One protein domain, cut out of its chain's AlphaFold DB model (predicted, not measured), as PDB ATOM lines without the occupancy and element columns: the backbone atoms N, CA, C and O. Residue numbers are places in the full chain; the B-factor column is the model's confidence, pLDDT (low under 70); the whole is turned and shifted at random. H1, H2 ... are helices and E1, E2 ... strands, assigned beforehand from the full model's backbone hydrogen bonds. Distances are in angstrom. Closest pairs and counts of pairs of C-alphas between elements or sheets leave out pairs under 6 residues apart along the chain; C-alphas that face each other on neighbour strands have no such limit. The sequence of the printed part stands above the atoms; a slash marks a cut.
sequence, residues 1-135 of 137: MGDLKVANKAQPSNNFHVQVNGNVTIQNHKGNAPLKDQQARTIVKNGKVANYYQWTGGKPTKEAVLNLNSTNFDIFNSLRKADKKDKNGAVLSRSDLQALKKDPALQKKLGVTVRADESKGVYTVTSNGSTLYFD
ATOM      1  N   MET A   1     110.290  17.476  64.584       85.06
ATOM      2  CA  MET A   1     109.522  16.294  64.134       85.06
ATOM      3  C   MET A   1     108.114  16.742  63.779       85.06
ATOM      4  O   MET A   1     107.624  17.647  64.449       85.06
ATOM      5  N   GLY A   2     107.509  16.198  62.723       92.75
ATOM      6  CA  GLY A   2     106.119  16.485  62.341       92.75
ATOM      7  C   GLY A   2     105.244  15.241  62.450       92.75
ATOM      8  O   GLY A   2     105.692  14.164  62.071       92.75
ATOM      9  N   ASP A   3     104.026  15.378  62.974       95.06
ATOM     10  CA  ASP A   3     103.079  14.262  63.086       95.06
ATOM     11  C   ASP A   3     102.343  14.047  61.760       95.06
ATOM     12  O   ASP A   3     101.545  14.882  61.326       95.06
ATOM     13  N   LEU A   4     102.649  12.940  61.088       94.81
ATOM     14  CA  LEU A   4     102.064  12.582  59.806       94.81
ATOM     15  C   LEU A   4     101.001  11.502  60.003       94.81
ATOM     16  O   LEU A   4     101.313  10.352  60.311       94.81
ATOM     17  N   LYS A   5      99.747  11.858  59.725       94.00
ATOM     18  CA  LYS A   5      98.655  10.894  59.587       94.00
ATOM     19  C   LYS A   5      98.697  10.248  58.201       94.00
ATOM     20  O   LYS A   5      98.705  10.954  57.188       94.00
ATOM     21  N   VAL A   6      98.678   8.920  58.161       92.44
ATOM     22  CA  VAL A   6      98.711   8.105  56.939       92.44
ATOM     23  C   VAL A   6      97.469   7.225  56.888       92.44
ATOM     24  O   VAL A   6      97.130   6.565  57.873       92.44
ATOM     25  N   ALA A   7      96.795   7.209  55.741       90.00
ATOM     26  CA  ALA A   7      95.609   6.391  55.520       90.00
ATOM     27  C   ALA A   7      95.724   5.544  54.256       90.00
ATOM     28  O   ALA A   7      96.252   5.991  53.233       90.00
ATOM     29  N   ASN A   8      95.182   4.326  54.325       86.31
ATOM     30  CA  ASN A   8      94.924   3.519  53.141       86.31
ATOM     31  C   ASN A   8      93.533   3.871  52.621       86.31
ATOM     32  O   ASN A   8      92.531   3.615  53.291       86.31
ATOM     33  N   LYS A   9      93.445   4.400  51.403       75.50
ATOM     34  CA  LYS A   9      92.147   4.757  50.829       75.50
ATOM     35  C   LYS A   9      91.248   3.547  50.559       75.50
ATOM     36  O   LYS A   9      90.030   3.675  50.612       75.50
ATOM     37  N   ALA A  10      91.831   2.382  50.285       73.12
ATOM     38  CA  ALA A  10      91.072   1.152  50.089       73.12
ATOM     39  C   ALA A  10      90.631   0.508  51.415       73.12
ATOM     40  O   ALA A  10      89.712  -0.306  51.419       73.12
ATOM     41  N   GLN A  11      91.289   0.843  52.532       73.44
ATOM     42  CA  GLN A  11      91.049   0.236  53.847       73.44
ATOM     43  C   GLN A  11      91.157   1.285  54.969       73.44
ATOM     44  O   GLN A  11      92.184   1.368  55.650       73.44
ATOM     45  N   PRO A  12      90.091   2.071  55.205       69.50
ATOM     46  CA  PRO A  12      90.114   3.191  56.151       69.50
ATOM     47  C   PRO A  12      90.377   2.799  57.613       69.50
ATOM     48  O   PRO A  12      90.698   3.661  58.428       69.50
ATOM     49  N   SER A  13      90.236   1.519  57.970       72.56
ATOM     50  CA  SER A  13      90.449   1.008  59.331       72.56
ATOM     51  C   SER A  13      91.924   0.888  59.732       72.56
ATOM     52  O   SER A  13      92.209   0.722  60.912       72.56
ATOM     53  N   ASN A  14      92.863   0.984  58.784       77.44
ATOM     54  CA  ASN A  14      94.291   0.742  59.029       77.44
ATOM     55  C   ASN A  14      95.118   2.027  59.185       77.44
ATOM     56  O   ASN A  14      96.343   1.992  59.096       77.44
ATOM     57  N   ASN A  15      94.474   3.170  59.407       87.50
ATOM     58  CA  ASN A  15      95.171   4.449  59.507       87.50
ATOM     59  C   ASN A  15      96.132   4.474  60.704       87.50
ATOM     60  O   ASN A  15      95.826   3.949  61.774       87.50
ATOM     61  N   PHE A  16      97.276   5.134  60.544       89.62
ATOM     62  CA  PHE A  16      98.249   5.311  61.622       89.62
ATOM     63  C   PHE A  16      98.886   6.698  61.580       89.62
ATOM     64  O   PHE A  16      98.776   7.432  60.597       89.62
ATOM     65  N   HIS A  17      99.557   7.044  62.674       93.12
ATOM     66  CA  HIS A  17     100.375   8.241  62.800       93.12
ATOM     67  C   HIS A  17     101.845   7.836  62.874       93.12
ATOM     68  O   HIS A  17     102.177   6.784  63.424       93.12
ATOM     69  N   VAL A  18     102.716   8.661  62.302       93.69
ATOM     70  CA  VAL A  18     104.167   8.506  62.403       93.69
ATOM     71  C   VAL A  18     104.807   9.875  62.591       93.69
ATOM     72  O   VAL A  18     104.447  10.845  61.923       93.69
ATOM     73  N   GLN A  19     105.787   9.961  63.481       94.56
ATOM     74  CA  GLN A  19     106.600  11.154  63.634       94.56
ATOM     75  C   GLN A  19     107.671  11.184  62.556       94.56
ATOM     76  O   GLN A  19     108.584  10.371  62.531       94.56
ATOM     77  N   VAL A  20     107.609  12.162  61.673       94.06
ATOM     78  CA  VAL A  20     108.642  12.353  60.665       94.06
ATOM     79  C   VAL A  20     109.749  13.225  61.251       94.06
ATOM     80  O   VAL A  20     109.505  14.361  61.681       94.06
ATOM     81  N   ASN A  21     110.963  12.680  61.312       91.56
ATOM     82  CA  ASN A  21     112.145  13.380  61.793       91.56
ATOM     83  C   ASN A  21     112.979  13.924  60.627       91.56
ATOM     84  O   ASN A  21     113.325  13.195  59.699       91.56
ATOM     85  N   GLY A  22     113.333  15.206  60.715       91.88
ATOM     86  CA  GLY A  22     113.919  15.960  59.612       91.88
ATOM     87  C   GLY A  22     112.875  16.555  58.666       91.88
ATOM     88  O   GLY A  22     111.664  16.452  58.885       91.88
ATOM     89  N   ASN A  23     113.380  17.223  57.635       95.12
ATOM     90  CA  ASN A  23     112.575  17.775  56.558       95.12
ATOM     91  C   ASN A  23     112.528  16.758  55.418       95.12
ATOM     92  O   ASN A  23     113.563  16.228  55.020       95.12
ATOM     93  N   VAL A  24     111.333  16.469  54.913       94.94
ATOM     94  CA  VAL A  24     111.160  15.528  53.806       94.94
ATOM     95  C   VAL A  24     109.917  15.858  52.997       94.94
ATOM     96  O   VAL A  24     108.861  16.196  53.543       94.94
ATOM     97  N   THR A  25     110.030  15.703  51.685       95.62
ATOM     98  CA  THR A  25     108.899  15.666  50.767       95.62
ATOM     99  C   THR A  25     108.651  14.223  50.334       95.62
ATOM    100  O   THR A  25     109.549  13.547  49.839       95.62
ATOM    101  N   ILE A  26     107.429  13.735  50.542       95.06
ATOM    102  CA  ILE A  26     106.998  12.370  50.228       95.06
ATOM    103  C   ILE A  26     105.978  12.433  49.093       95.06
ATOM    104  O   ILE A  26     104.960  13.118  49.200       95.06
ATOM    105  N   GLN A  27     106.244  11.738  47.991       94.12
ATOM    106  CA  GLN A  27     105.442  11.814  46.766       94.12
ATOM    107  C   GLN A  27     105.277  10.437  46.131       94.12
ATOM    108  O   GLN A  27     106.157   9.594  46.230       94.12
ATOM    109  N   ASN A  28     104.184  10.218  45.404       92.50
ATOM    110  CA  ASN A  28     104.010   9.042  44.536       92.50
ATOM    111  C   ASN A  28     104.320   9.342  43.053       92.50
ATOM    112  O   ASN A  28     103.910   8.612  42.154       92.50
ATOM    113  N   HIS A  29     105.014  10.448  42.789       91.81
ATOM    114  CA  HIS A  29     105.405  10.914  41.463       91.81
ATOM    115  C   HIS A  29     106.781  11.577  41.531       91.81
ATOM    116  O   HIS A  29     107.218  12.031  42.589       91.81
ATOM    117  N   LYS A  30     107.465  11.638  40.388       89.56
ATOM    118  CA  LYS A  30     108.834  12.146  40.305       89.56
ATOM    119  C   LYS A  30     108.869  13.674  40.184       89.56
ATOM    120  O   LYS A  30     108.228  14.238  39.298       89.56
ATOM    121  N   GLY A  31     109.724  14.304  40.987       86.25
ATOM    122  CA  GLY A  31     110.084  15.719  40.875       86.25
ATOM    123  C   GLY A  31     109.023  16.688  41.405       86.25
ATOM    124  O   GLY A  31     108.047  16.298  42.040       86.25
ATOM    125  N   ASN A  32     109.217  17.976  41.114       85.38
ATOM    126  CA  ASN A  32     108.438  19.078  41.696       85.38
ATOM    127  C   ASN A  32     107.341  19.634  40.775       85.38
ATOM    128  O   ASN A  32     106.837  20.733  41.001       85.38
ATOM    129  N   ALA A  33     106.948  18.874  39.751       88.88
ATOM    130  CA  ALA A  33     105.880  19.263  38.835       88.88
ATOM    131  C   ALA A  33     104.545  19.499  39.575       88.88
ATOM    132  O   ALA A  33     104.356  18.987  40.684       88.88
ATOM    133  N   PRO A  34     103.598  20.253  38.990       89.56
ATOM    134  CA  PRO A  34     102.232  20.290  39.495       89.56
ATOM    135  C   PRO A  34     101.660  18.875  39.632       89.56
ATOM    136  O   PRO A  34     101.939  18.012  38.794       89.56
ATOM    137  N   LEU A  35     100.869  18.653  40.685       91.19
ATOM    138  CA  LEU A  35     100.175  17.383  40.875       91.19
ATOM    139  C   LEU A  35      99.261  17.115  39.674       91.19
ATOM    140  O   LEU A  35      98.622  18.025  39.150       91.19
ATOM    141  N   LYS A  36      99.247  15.862  39.235       91.12
ATOM    142  CA  LYS A  36      98.314  15.332  38.240       91.12
ATOM    143  C   LYS A  36      97.345  14.366  38.902       91.12
ATOM    144  O   LYS A  36      97.463  14.049  40.086       91.12
ATOM    145  N   ASP A  37      96.412  13.866  38.108       89.81
ATOM    146  CA  ASP A  37      95.436  12.886  38.551       89.81
ATOM    147  C   ASP A  37      96.094  11.708  39.263       89.81
ATOM    148  O   ASP A  37      97.048  11.095  38.786       89.81
ATOM    149  N   GLN A  38      95.538  11.414  40.430       86.75
ATOM    150  CA  GLN A  38      95.962  10.349  41.322       86.75
ATOM    151  C   GLN A  38      97.356  10.538  41.947       86.75
ATOM    152  O   GLN A  38      97.994   9.576  42.389       86.75
ATOM    153  N   GLN A  39      97.843  11.779  42.009       91.00
ATOM    154  CA  GLN A  39      99.117  12.108  42.639       91.00
ATOM    155  C   GLN A  39      98.936  12.776  44.000       91.00
ATOM    156  O   GLN A  39      98.044  13.604  44.202       91.00
ATOM    157  N   ALA A  40      99.848  12.439  44.907       91.69
ATOM    158  CA  ALA A  40      99.954  12.972  46.254       91.69
ATOM    159  C   ALA A  40     101.324  13.626  46.471       91.69
ATOM    160  O   ALA A  40     102.346  13.148  45.959       91.69
ATOM    161  N   ARG A  41     101.348  14.693  47.272       94.38
ATOM    162  CA  ARG A  41     102.561  15.297  47.832       94.38
ATOM    163  C   ARG A  41     102.336  15.625  49.301       94.38
ATOM    164  O   ARG A  41     101.451  16.408  49.635       94.38
ATOM    165  N   THR A  42     103.203  15.102  50.146       95.44
ATOM    166  CA  THR A  42     103.306  15.446  51.561       95.44
ATOM    167  C   THR A  42     104.611  16.170  51.795       95.44
ATOM    168  O   THR A  42     105.655  15.699  51.365       95.44
ATOM    169  N   ILE A  43     104.565  17.299  52.488       95.56
ATOM    170  CA  ILE A  43     105.748  18.053  52.893       95.56
ATOM    171  C   ILE A  43     105.767  18.080  54.414       95.56
ATOM    172  O   ILE A  43     104.821  18.572  55.036       95.56
ATOM    173  N   VAL A  44     106.850  17.581  54.999       96.19
ATOM    174  CA  VAL A  44     107.182  17.788  56.405       96.19
ATOM    175  C   VAL A  44     108.355  18.748  56.466       96.19
ATOM    176  O   VAL A  44     109.444  18.420  56.002       96.19
ATOM    177  N   LYS A  45     108.145  19.942  57.022       95.75
ATOM    178  CA  LYS A  45     109.194  20.961  57.140       95.75
ATOM    179  C   LYS A  45     109.090  21.699  58.461       95.75
ATOM    180  O   LYS A  45     108.028  22.221  58.799       95.75
ATOM    181  N   ASN A  46     110.184  21.734  59.221       94.25
ATOM    182  CA  ASN A  46     110.251  22.360  60.546       94.25
ATOM    183  C   ASN A  46     109.114  21.885  61.476       94.25
ATOM    184  O   ASN A  46     108.471  22.679  62.158       94.25
ATOM    185  N   GLY A  47     108.815  20.580  61.437       92.44
ATOM    186  CA  GLY A  47     107.748  19.945  62.220       92.44
ATOM    187  C   GLY A  47     106.316  20.209  61.745       92.44
ATOM    188  O   GLY A  47     105.379  19.651  62.307       92.44
ATOM    189  N   LYS A  48     106.121  21.010  60.695       95.12
ATOM    190  CA  LYS A  48     104.807  21.243  60.088       95.12
ATOM    191  C   LYS A  48     104.568  20.236  58.972       95.12
ATOM    192  O   LYS A  48     105.466  20.000  58.168       95.12
ATOM    193  N   VAL A  49     103.355  19.696  58.907       95.81
ATOM    194  CA  VAL A  49     102.933  18.740  57.877       95.81
ATOM    195  C   VAL A  49     101.895  19.389  56.966       95.81
ATOM    196  O   VAL A  49     100.922  19.980  57.436       95.81
ATOM    197  N   ALA A  50     102.097  19.281  55.656       95.44
ATOM    198  CA  ALA A  50     101.136  19.697  54.644       95.44
ATOM    199  C   ALA A  50     100.967  18.588  53.602       95.44
ATOM    200  O   ALA A  50     101.935  18.210  52.947       95.44
ATOM    201  N   ASN A  51      99.739  18.095  53.434       94.94
ATOM    202  CA  ASN A  51      99.406  17.077  52.442       94.94
ATOM    203  C   ASN A  51      98.563  17.695  51.328       94.94
ATOM    204  O   ASN A  51      97.651  18.478  51.595       94.94
ATOM    205  N   TYR A  52      98.858  17.322  50.090       93.19
ATOM    206  CA  TYR A  52      98.138  17.739  48.895       93.19
ATOM    207  C   TYR A  52      97.861  16.530  48.012       93.19
ATOM    208  O   TYR A  52      98.722  15.659  47.863       93.19
ATOM    209  N   TYR A  53      96.683  16.505  47.398       88.81
ATOM    210  CA  TYR A  53      96.264  15.433  46.505       88.81
ATOM    211  C   TYR A  53      95.413  15.966  45.344       88.81
ATOM    212  O   TYR A  53      94.677  16.934  45.516       88.81
ATOM    213  N   GLN A  54      95.455  15.317  44.177       89.38
ATOM    214  CA  GLN A  54      94.504  15.552  43.079       89.38
ATOM    215  C   GLN A  54      93.706  14.285  42.702       89.38
ATOM    216  O   GLN A  54      94.201  13.392  42.010       89.38
ATOM    217  N   TRP A  55      92.446  14.202  43.159       73.31
ATOM    218  CA  TRP A  55      91.522  13.092  42.874       73.31
ATOM    219  C   TRP A  55      90.743  13.370  41.590       73.31
ATOM    220  O   TRP A  55      89.627  13.862  41.661       73.31
ATOM    221  N   THR A  56      91.317  12.985  40.444       75.44
ATOM    222  CA  THR A  56      90.664  12.944  39.111       75.44
ATOM    223  C   THR A  56      90.050  14.261  38.642       75.44
ATOM    224  O   THR A  56      88.934  14.602  39.022       75.44
ATOM    225  N   GLY A  57      90.740  14.951  37.733       72.19
ATOM    226  CA  GLY A  57      90.307  16.239  37.204       72.19
ATOM    227  C   GLY A  57      90.310  17.347  38.266       72.19
ATOM    228  O   GLY A  57      90.068  17.138  39.450       72.19
ATOM    229  N   GLY A  58      90.600  18.575  37.849       78.75
ATOM    230  CA  GLY A  58      90.566  19.736  38.741       78.75
ATOM    231  C   GLY A  58      91.901  20.070  39.407       78.75
ATOM    232  O   GLY A  58      92.970  19.665  38.954       78.75
ATOM    233  N   LYS A  59      91.834  20.921  40.435       85.69
ATOM    234  CA  LYS A  59      93.013  21.477  41.109       85.69
ATOM    235  C   LYS A  59      93.433  20.593  42.288       85.69
ATOM    236  O   LYS A  59      92.571  19.976  42.911       85.69
ATOM    237  N   PRO A  60      94.723  20.586  42.651       88.62
ATOM    238  CA  PRO A  60      95.175  19.915  43.859       88.62
ATOM    239  C   PRO A  60      94.505  20.490  45.110       88.62
ATOM    240  O   PRO A  60      94.464  21.706  45.301       88.62
ATOM    241  N   THR A  61      94.033  19.608  45.980       90.69
ATOM    242  CA  THR A  61      93.349  19.940  47.229       90.69
ATOM    243  C   THR A  61      94.256  19.620  48.408       90.69
ATOM    244  O   THR A  61      94.961  18.612  48.412       90.69
ATOM    245  N   LYS A  62      94.249  20.485  49.425       92.06
ATOM    246  CA  LYS A  62      94.947  20.227  50.685       92.06
ATOM    247  C   LYS A  62      94.158  19.210  51.510       92.06
ATOM    248  O   LYS A  62      92.971  19.407  51.750       92.06
ATOM    249  N   GLU A  63      94.826  18.168  51.987       89.12
ATOM    250  CA  GLU A  63      94.230  17.138  52.837       89.12
ATOM    251  C   GLU A  63      94.850  17.158  54.242       89.12
ATOM    252  O   GLU A  63      95.990  17.578  54.452       89.12
ATOM    253  N   ALA A  64      94.094  16.676  55.229       86.69
ATOM    254  CA  ALA A  64      94.603  16.482  56.589       86.69
ATOM    255  C   ALA A  64      95.485  15.224  56.718       86.69
ATOM    256  O   ALA A  64      96.154  15.038  57.729       86.69
ATOM    257  N   VAL A  65      95.482  14.350  55.707       89.69
ATOM    258  CA  VAL A  65      96.054  12.998  55.752       89.69
ATOM    259  C   VAL A  65      96.811  12.716  54.460       89.69
ATOM    260  O   VAL A  65      96.386  13.162  53.398       89.69
ATOM    261  N   LEU A  66      97.909  11.962  54.534       90.75
ATOM    262  CA  LEU A  66      98.513  11.344  53.354       90.75
ATOM    263  C   LEU A  66      97.697  10.102  52.975       90.75
ATOM    264  O   LEU A  66      97.833   9.043  53.593       90.75
ATOM    265  N   ASN A  67      96.832  10.246  51.973       87.00
ATOM    266  CA  ASN A  67      96.066   9.136  51.417       87.00
ATOM    267  C   ASN A  67      96.898   8.375  50.382       87.00
ATOM    268  O   ASN A  67      97.296   8.921  49.352       87.00
ATOM    269  N   LEU A  68      97.132   7.093  50.648       87.69
ATOM    270  CA  LEU A  68      97.850   6.187  49.759       87.69
ATOM    271  C   LEU A  68      96.897   5.113  49.223       87.69
ATOM    272  O   LEU A  68      95.934   4.719  49.887       87.69
ATOM    273  N   ASN A  69      97.168   4.627  48.010       85.88
ATOM    274  CA  ASN A  69      96.589   3.364  47.547       85.88
ATOM    275  C   ASN A  69      97.179   2.192  48.357       85.88
ATOM    276  O   ASN A  69      98.187   2.368  49.043       85.88
ATOM    277  N   SER A  70      96.588   0.997  48.260       86.38
ATOM    278  CA  SER A  70      97.016  -0.159  49.065       86.38
ATOM    279  C   SER A  70      98.507  -0.464  48.932       86.38
ATOM    280  O   SER A  70      99.200  -0.595  49.932       86.38
ATOM    281  N   THR A  71      99.037  -0.481  47.706       87.56
ATOM    282  CA  THR A  71     100.452  -0.796  47.466       87.56
ATOM    283  C   THR A  71     101.390   0.235  48.090       87.56
ATOM    284  O   THR A  71     102.325  -0.134  48.795       87.56
ATOM    285  N   ASN A  72     101.149   1.534  47.884       89.19
ATOM    286  CA  ASN A  72     101.974   2.582  48.487       89.19
ATOM    287  C   ASN A  72     101.822   2.619  50.010       89.19
ATOM    288  O   ASN A  72     102.786   2.913  50.715       89.19
ATOM    289  N   PHE A  73     100.632   2.307  50.521       90.31
ATOM    290  CA  PHE A  73     100.392   2.199  51.949       90.31
ATOM    291  C   PHE A  73     101.234   1.080  52.574       90.31
ATOM    292  O   PHE A  73     101.903   1.316  53.579       90.31
ATOM    293  N   ASP A  74     101.275  -0.100  51.953       87.12
ATOM    294  CA  ASP A  74     102.075  -1.230  52.430       87.12
ATOM    295  C   ASP A  74     103.579  -0.947  52.350       87.12
ATOM    296  O   ASP A  74     104.313  -1.277  53.289       87.12
ATOM    297  N   ILE A  75     104.035  -0.260  51.291       87.81
ATOM    298  CA  ILE A  75     105.412   0.253  51.196       87.81
ATOM    299  C   ILE A  75     105.714   1.140  52.408       87.81
ATOM    300  O   ILE A  75     106.691   0.908  53.121       87.81
ATOM    301  N   PHE A  76     104.876   2.149  52.658       91.12
ATOM    302  CA  PHE A  76     105.099   3.121  53.726       91.12
ATOM    303  C   PHE A  76     105.066   2.458  55.113       91.12
ATOM    304  O   PHE A  76     105.935   2.697  55.951       91.12
ATOM    305  N   ASN A  77     104.073   1.601  55.364       88.50
ATOM    306  CA  ASN A  77     103.907   0.885  56.628       88.50
ATOM    307  C   ASN A  77     105.075  -0.067  56.915       88.50
ATOM    308  O   ASN A  77     105.471  -0.230  58.068       88.50
ATOM    309  N   SER A  78     105.635  -0.683  55.876       84.75
ATOM    310  CA  SER A  78     106.824  -1.526  55.999       84.75
ATOM    311  C   SER A  78     108.078  -0.695  56.252       84.75
ATOM    312  O   SER A  78     108.879  -1.045  57.115       84.75
ATOM    313  N   LEU A  79     108.219   0.432  55.546       88.19
ATOM    314  CA  LEU A  79     109.349   1.344  55.681       88.19
ATOM    315  C   LEU A  79     109.492   1.870  57.107       88.19
ATOM    316  O   LEU A  79     110.566   1.751  57.687       88.19
ATOM    317  N   ARG A  80     108.414   2.416  57.682       86.69
ATOM    318  CA  ARG A  80     108.470   2.983  59.038       86.69
ATOM    319  C   ARG A  80     108.881   1.944  60.088       86.69
ATOM    320  O   ARG A  80     109.388   2.313  61.126       86.69
ATOM    321  N   LYS A  81     108.679   0.646  59.824       82.19
ATOM    322  CA  LYS A  81     109.051  -0.464  60.722       82.19
ATOM    323  C   LYS A  81     110.402  -1.106  60.375       82.19
ATOM    324  O   LYS A  81     110.758  -2.124  60.966       82.19
ATOM    325  N   ALA A  82     111.117  -0.589  59.374       82.25
ATOM    326  CA  ALA A  82     112.357  -1.191  58.890       82.25
ATOM    327  C   ALA A  82     113.538  -0.949  59.843       82.25
ATOM    328  O   ALA A  82     114.459  -1.771  59.888       82.25
ATOM    329  N   ASP A  83     113.521   0.145  60.613       76.75
ATOM    330  CA  ASP A  83     114.547   0.390  61.621       76.75
ATOM    331  C   ASP A  83     114.389  -0.574  62.801       76.75
ATOM    332  O   ASP A  83     113.394  -0.592  63.523       76.75
ATOM    333  N   LYS A  84     115.434  -1.371  63.035       73.75
ATOM    334  CA  LYS A  84     115.502  -2.328  64.144       73.75
ATOM    335  C   LYS A  84     115.457  -1.640  65.513       73.75
ATOM    336  O   LYS A  84     115.115  -2.302  66.495       73.75
ATOM    337  N   LYS A  85     115.818  -0.352  65.588       79.69
ATOM    338  CA  LYS A  85     115.751   0.463  66.809       79.69
ATOM    339  C   LYS A  85     114.346   1.002  67.079       79.69
ATOM    340  O   LYS A  85     114.008   1.190  68.244       79.69
ATOM    341  N   ASP A  86     113.520   1.162  66.047       81.19
ATOM    342  CA  ASP A  86     112.121   1.575  66.156       81.19
ATOM    343  C   ASP A  86     111.172   0.468  65.672       81.19
ATOM    344  O   ASP A  86     110.545   0.525  64.615       81.19
ATOM    345  N   LYS A  87     111.035  -0.570  66.501       71.44
ATOM    346  CA  LYS A  87     110.203  -1.746  66.192       71.44
ATOM    347  C   LYS A  87     108.719  -1.414  66.000       71.44
ATOM    348  O   LYS A  87     108.010  -2.158  65.322       71.44
ATOM    349  N   ASN A  88     108.247  -0.325  66.606       79.38
ATOM    350  CA  ASN A  88     106.853   0.106  66.509       79.38
ATOM    351  C   ASN A  88     106.609   0.957  65.253       79.38
ATOM    352  O   ASN A  88     105.453   1.136  64.846       79.38
ATOM    353  N   GLY A  89     107.686   1.441  64.626       83.31
ATOM    354  CA  GLY A  89     107.674   2.369  63.507       83.31
ATOM    355  C   GLY A  89     106.941   3.657  63.841       83.31
ATOM    356  O   GLY A  89     106.065   4.077  63.077       83.31
ATOM    357  N   ALA A  90     107.216   4.191  65.030       89.06
ATOM    358  CA  ALA A  90     106.658   5.436  65.535       89.06
ATOM    359  C   ALA A  90     107.336   6.665  64.914       89.06
ATOM    360  O   ALA A  90     106.743   7.741  64.896       89.06
ATOM    361  N   VAL A  91     108.546   6.501  64.382       90.81
ATOM    362  CA  VAL A  91     109.370   7.525  63.760       90.81
ATOM    363  C   VAL A  91     109.718   7.096  62.335       90.81
ATOM    364  O   VAL A  91     110.050   5.946  62.077       90.81
ATOM    365  N   LEU A  92     109.638   8.040  61.401       91.62
ATOM    366  CA  LEU A  92     110.182   7.911  60.057       91.62
ATOM    367  C   LEU A  92     111.341   8.895  59.896       91.62
ATOM    368  O   LEU A  92     111.201  10.092  60.148       91.62
ATOM    369  N   SER A  93     112.476   8.398  59.434       90.56
ATOM    370  CA  SER A  93     113.722   9.135  59.283       90.56
ATOM    371  C   SER A  93     114.485   8.699  58.031       90.56
ATOM    372  O   SER A  93     114.231   7.650  57.433       90.56
ATOM    373  N   ARG A  94     115.493   9.486  57.641       90.00
ATOM    374  CA  ARG A  94     116.400   9.113  56.546       90.00
ATOM    375  C   ARG A  94     117.152   7.804  56.830       90.00
ATOM    376  O   ARG A  94     117.476   7.081  55.886       90.00
ATOM    377  N   SER A  95     117.430   7.477  58.096       87.50
ATOM    378  CA  SER A  95     118.137   6.240  58.451       87.50
ATOM    379  C   SER A  95     117.327   4.981  58.157       87.50
ATOM    380  O   SER A  95     117.936   3.970  57.817       87.50
ATOM    381  N   ASP A  96     115.994   5.040  58.178       88.69
ATOM    382  CA  ASP A  96     115.147   3.867  57.910       88.69
ATOM    383  C   ASP A  96     115.304   3.421  56.450       88.69
ATOM    384  O   ASP A  96     115.513   2.243  56.151       88.69
ATOM    385  N   LEU A  97     115.318   4.391  55.528       90.69
ATOM    386  CA  LEU A  97     115.585   4.168  54.104       90.69
ATOM    387  C   LEU A  97     117.020   3.690  53.854       90.69
ATOM    388  O   LEU A  97     117.243   2.835  52.995       90.69
ATOM    389  N   GLN A  98     118.003   4.203  54.602       89.12
ATOM    390  CA  GLN A  98     119.391   3.737  54.506       89.12
ATOM    391  C   GLN A  98     119.559   2.301  55.009       89.12
ATOM    392  O   GLN A  98     120.274   1.520  54.379       89.12
ATOM    393  N   ALA A  99     118.910   1.950  56.121       87.19
ATOM    394  CA  ALA A  99     118.919   0.602  56.674       87.19
ATOM    395  C   ALA A  99     118.297  -0.383  55.680       87.19
ATOM    396  O   ALA A  99     118.916  -1.393  55.350       87.19
ATOM    397  N   LEU A 100     117.136  -0.033  55.118       89.44
ATOM    398  CA  LEU A 100     116.466  -0.853  54.116       89.44
ATOM    399  C   LEU A 100     117.303  -1.003  52.835       89.44
ATOM    400  O   LEU A 100     117.459  -2.114  52.333       89.44
ATOM    401  N   LYS A 101     117.917   0.080  52.333       91.94
ATOM    402  CA  LYS A 101     118.829   0.040  51.171       91.94
ATOM    403  C   LYS A 101     119.995  -0.937  51.383       91.94
ATOM    404  O   LYS A 101     120.390  -1.613  50.437       91.94
ATOM    405  N   LYS A 102     120.544  -1.006  52.601       91.12
ATOM    406  CA  LYS A 102     121.691  -1.861  52.959       91.12
ATOM    407  C   LYS A 102     121.312  -3.310  53.293       91.12
ATOM    408  O   LYS A 102     122.215  -4.118  53.488       91.12
ATOM    409  N   ASP A 103     120.023  -3.649  53.343       91.62
ATOM    410  CA  ASP A 103     119.530  -4.986  53.698       91.62
ATOM    411  C   ASP A 103     118.708  -5.609  52.543       91.62
ATOM    412  O   ASP A 103     117.480  -5.466  52.485       91.62
ATOM    413  N   PRO A 104     119.363  -6.309  51.591       93.00
ATOM    414  CA  PRO A 104     118.680  -6.960  50.470       93.00
ATOM    415  C   PRO A 104     117.683  -8.042  50.904       93.00
ATOM    416  O   PRO A 104     116.675  -8.264  50.229       93.00
ATOM    417  N   ALA A 105     117.942  -8.721  52.026       91.94
ATOM    418  CA  ALA A 105     117.046  -9.746  52.550       91.94
ATOM    419  C   ALA A 105     115.744  -9.118  53.059       91.94
ATOM    420  O   ALA A 105     114.659  -9.626  52.766       91.94
ATOM    421  N   LEU A 106     115.839  -7.981  53.755       88.56
ATOM    422  CA  LEU A 106     114.677  -7.204  54.175       88.56
ATOM    423  C   LEU A 106     113.914  -6.632  52.974       88.56
ATOM    424  O   LEU A 106     112.693  -6.750  52.938       88.56
ATOM    425  N   GLN A 107     114.603  -6.098  51.961       92.31
ATOM    426  CA  GLN A 107     113.969  -5.655  50.710       92.31
ATOM    427  C   GLN A 107     113.176  -6.782  50.035       92.31
ATOM    428  O   GLN A 107     112.004  -6.597  49.705       92.31
ATOM    429  N   LYS A 108     113.770  -7.979  49.916       91.88
ATOM    430  CA  LYS A 108     113.092  -9.165  49.376       91.88
ATOM    431  C   LYS A 108     111.891  -9.577  50.232       91.88
ATOM    432  O   LYS A 108     110.832  -9.855  49.680       91.88
ATOM    433  N   LYS A 109     112.034  -9.588  51.562       88.56
ATOM    434  CA  LYS A 109     110.953  -9.926  52.504       88.56
ATOM    435  C   LYS A 109     109.774  -8.957  52.404       88.56
ATOM    436  O   LYS A 109     108.631  -9.387  52.500       88.56
ATOM    437  N   LEU A 110     110.056  -7.667  52.239       85.50
ATOM    438  CA  LEU A 110     109.045  -6.616  52.121       85.50
ATOM    439  C   LEU A 110     108.515  -6.453  50.688       85.50
ATOM    440  O   LEU A 110     107.575  -5.695  50.476       85.50
ATOM    441  N   GLY A 111     109.104  -7.137  49.702       90.31
ATOM    442  CA  GLY A 111     108.707  -7.019  48.299       90.31
ATOM    443  C   GLY A 111     108.968  -5.630  47.713       90.31
ATOM    444  O   GLY A 111     108.217  -5.173  46.852       90.31
ATOM    445  N   VAL A 112     110.002  -4.932  48.191       92.75
ATOM    446  CA  VAL A 112     110.332  -3.565  47.767       92.75
ATOM    447  C   VAL A 112     111.751  -3.480  47.216       92.75
ATOM    448  O   VAL A 112     112.620  -4.268  47.569       92.75
ATOM    449  N   THR A 113     112.004  -2.490  46.365       94.31
ATOM    450  CA  THR A 113     113.348  -2.106  45.915       94.31
ATOM    451  C   THR A 113     113.620  -0.668  46.318       94.31
ATOM    452  O   THR A 113     112.809   0.211  46.021       94.31
ATOM    453  N   VAL A 114     114.766  -0.415  46.952       94.12
ATOM    454  CA  VAL A 114     115.201   0.938  47.323       94.12
ATOM    455  C   VAL A 114     116.350   1.394  46.430       94.12
ATOM    456  O   VAL A 114     117.357   0.702  46.290       94.12
ATOM    457  N   ARG A 115     116.232   2.593  45.855       94.31
ATOM    458  CA  ARG A 115     117.330   3.302  45.172       94.31
ATOM    459  C   ARG A 115     117.521   4.676  45.803       94.31
ATOM    460  O   ARG A 115     116.605   5.197  46.433       94.31
ATOM    461  N   ALA A 116     118.710   5.251  45.650       94.62
ATOM    462  CA  ALA A 116     119.027   6.567  46.194       94.62
ATOM    463  C   ALA A 116     119.897   7.371  45.224       94.62
ATOM    464  O   ALA A 116     120.866   6.834  44.689       94.62
ATOM    465  N   ASP A 117     119.566   8.648  45.054       92.50
ATOM    466  CA  ASP A 117     120.449   9.688  44.527       92.50
ATOM    467  C   ASP A 117     120.920  10.522  45.728       92.50
ATOM    468  O   ASP A 117     120.274  11.485  46.144       92.50
ATOM    469  N   GLU A 118     122.018  10.086  46.350       85.31
ATOM    470  CA  GLU A 118     122.517  10.679  47.598       85.31
ATOM    471  C   GLU A 118     122.969  12.130  47.415       85.31
ATOM    472  O   GLU A 118     122.845  12.913  48.353       85.31
ATOM    473  N   SER A 119     123.399  12.496  46.199       88.19
ATOM    474  CA  SER A 119     123.788  13.865  45.842       88.19
ATOM    475  C   SER A 119     122.622  14.852  45.895       88.19
ATOM    476  O   SER A 119     122.837  16.050  46.056       88.19
ATOM    477  N   LYS A 120     121.388  14.346  45.791       87.06
ATOM    478  CA  LYS A 120     120.155  15.138  45.826       87.06
ATOM    479  C   LYS A 120     119.283  14.851  47.044       87.06
ATOM    480  O   LYS A 120     118.184  15.369  47.105       87.06
ATOM    481  N   GLY A 121     119.717  13.984  47.962       90.25
ATOM    482  CA  GLY A 121     118.900  13.603  49.119       90.25
ATOM    483  C   GLY A 121     117.653  12.772  48.783       90.25
ATOM    484  O   GLY A 121     116.807  12.575  49.653       90.25
ATOM    485  N   VAL A 122     117.542  12.231  47.562       94.19
ATOM    486  CA  VAL A 122     116.330  11.539  47.095       94.19
ATOM    487  C   VAL A 122     116.458  10.025  47.241       94.19
ATOM    488  O   VAL A 122     117.362   9.408  46.677       94.19
ATOM    489  N   TYR A 123     115.491   9.406  47.916       95.06
ATOM    490  CA  TYR A 123     115.303   7.957  47.965       95.06
ATOM    491  C   TYR A 123     114.021   7.565  47.232       95.06
ATOM    492  O   TYR A 123     112.992   8.224  47.353       95.06
ATOM    493  N   THR A 124     114.064   6.460  46.494       95.31
ATOM    494  CA  THR A 124     112.891   5.890  45.826       95.31
ATOM    495  C   THR A 124     112.644   4.484  46.331       95.31
ATOM    496  O   THR A 124     113.569   3.668  46.319       95.31
ATOM    497  N   VAL A 125     111.406   4.188  46.711       95.19
ATOM    498  CA  VAL A 125     110.971   2.852  47.117       95.19
ATOM    499  C   VAL A 125     109.901   2.373  46.150       95.19
ATOM    500  O   VAL A 125     108.848   2.996  46.035       95.19
ATOM    501  N   THR A 126     110.174   1.275  45.452       94.88
ATOM    502  CA  THR A 126     109.290   0.714  44.425       94.88
ATOM    503  C   THR A 126     108.785  -0.662  44.845       94.88
ATOM    504  O   THR A 126     109.572  -1.491  45.297       94.88
ATOM    505  N   SER A 127     107.492  -0.925  44.655       94.19
ATOM    506  CA  SER A 127     106.875  -2.248  44.805       94.19
ATOM    507  C   SER A 127     105.695  -2.384  43.851       94.19
ATOM    508  O   SER A 127     104.905  -1.451  43.723       94.19
ATOM    509  N   ASN A 128     105.577  -3.528  43.171       89.44
ATOM    510  CA  ASN A 128     104.453  -3.858  42.283       89.44
ATOM    511  C   ASN A 128     104.059  -2.716  41.319       89.44
ATOM    512  O   ASN A 128     102.891  -2.360  41.194       89.44
ATOM    513  N   GLY A 129     105.053  -2.082  40.685       86.69
ATOM    514  CA  GLY A 129     104.851  -0.967  39.747       86.69
ATOM    515  C   GLY A 129     104.528   0.393  40.386       86.69
ATOM    516  O   GLY A 129     104.590   1.409  39.699       86.69
ATOM    517  N   SER A 130     104.257   0.452  41.692       90.81
ATOM    518  CA  SER A 130     104.097   1.702  42.445       90.81
ATOM    519  C   SER A 130     105.438   2.184  42.995       90.81
ATOM    520  O   SER A 130     106.283   1.375  43.373       90.81
ATOM    521  N   THR A 131     105.653   3.500  43.038       93.69
ATOM    522  CA  THR A 131     106.887   4.098  43.575       93.69
ATOM    523  C   THR A 131     106.571   5.283  44.477       93.69
ATOM    524  O   THR A 131     105.854   6.195  44.068       93.69
ATOM    525  N   LEU A 132     107.171   5.288  45.669       95.12
ATOM    526  CA  LEU A 132     107.246   6.444  46.554       95.12
ATOM    527  C   LEU A 132     108.630   7.089  46.475       95.12
ATOM    528  O   LEU A 132     109.652   6.407  46.437       95.12
ATOM    529  N   TYR A 133     108.640   8.411  46.471       95.00
ATOM    530  CA  TYR A 133     109.810   9.274  46.447       95.00
ATOM    531  C   TYR A 133     109.892   9.990  47.792       95.00
ATOM    532  O   TYR A 133     108.885  10.521  48.259       95.00
ATOM    533  N   PHE A 134     111.076   9.990  48.396       95.06
ATOM    534  CA  PHE A 134     111.390  10.666  49.648       95.06
ATOM    535  C   PHE A 134     112.564  11.608  49.386       95.06
ATOM    536  O   PHE A 134     113.700  11.153  49.248       95.06
ATOM    537  N   ASP A 135     112.274  12.897  49.261       95.19
ATOM    538  CA  ASP A 135     113.246  13.964  49.022       95.19
ATOM    539  C   ASP A 135     113.574  14.642  50.359       95.19
ATOM    540  O   ASP A 135     112.702  15.284  50.946       95.19
TER     541      ASP A 135
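This is residues 1 to 135 of the 137 residues of an uncharacterized protein of Cyanobacteria bacterium UBA10660 (UniProt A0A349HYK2). A twisted sheet of seven strands forms a wall; over one face of it lie a small three-stranded sheet, E2 E1 E7, at the E4 and E5 part and the helices H1 and H2 at the E10, E9 and E8 part. H1 is wedged between the small sheet and strands E9 and E10, while H3 makes a corner with H2 near E8. The printed part has 135 residues, with ten named strands and three named helices in the order E1 to E7, H1 to H3, E8 to E10; the class is mixed, helices and strands. The large sheet runs E6 E5 E4 E3 E10 E9 E8, antiparallel throughout, and the small one is mixed. The whole is compact, with a radius of gyration of the C-alphas of 13.9 A and spans of 42 by 33 by 27 A.

Find C-alpha 2 at (106.119, 16.485, 62.341); from there E1, residues 2 to 8, runs 19.4 A. E2, residues 11 to 20, covers 22.4 A and bends by 63 degrees at residue 14. Next come E3, residues 24 to 27; E4, 39 to 45, 19.8 A; E5, 48 to 54, 20.7 A; E6, 61 to 63; and E7, 66 to 68. Look for C-alpha 70 at (97.016, -0.159, 49.065), where H1, residues 70 to 80, begins its 15.5 A. H2 is residues 94 to 102 and H3 is 104 to 110. E8, 113 to 117, E9, 122 to 127, 16.9 A, and E10, 130 to 135, 16.7 A, follow, ending with C-alpha 135 at (113.246, 13.964, 49.022).

In the large sheet, E3 E4 E5 E6 and E8 E9 E10 are meanders, each strand the antiparallel neighbour of the one before. See N 43 and O 50 at 2.8 A for E4 and E5, and N 27 and O 133 at 2.9 A for E3 and E10. In the small sheet, E1 pairs antiparallel with E2, N 4 to O 18 at 2.9 A, and parallel with E7, N 7 to O 66 at 3.0 A. The closest C-alphas of E5 and E7 are those of Asn 51 and Leu 66, 5.9 A. H1 is on both sheets, at a height of 9.1 A over the large one and 8.8 A over the small one. H2, on the same face of the large sheet as H1, touches H1 about perpendicular at 81 degrees, Leu 79 and Asp 96 having the closest C-alphas, 6.7 A. H2 and H3 touch only at the corner, and only just, with 3 pairs of C-alphas within 8 A, the closest being those of Leu 100 and Gln 107, 6.4 A. Every O i to N i+4 pair is within hydrogen-bond range in H1, H2 and H3.

The C-alphas of Gly 58 and Lys 85, the two farthest apart, are 42.4 A apart. The printed part has no cut; its long links are E3 to E4 and H1 to H2. Mean pLDDT of the printed part is 89.0, with residue 12 under 70.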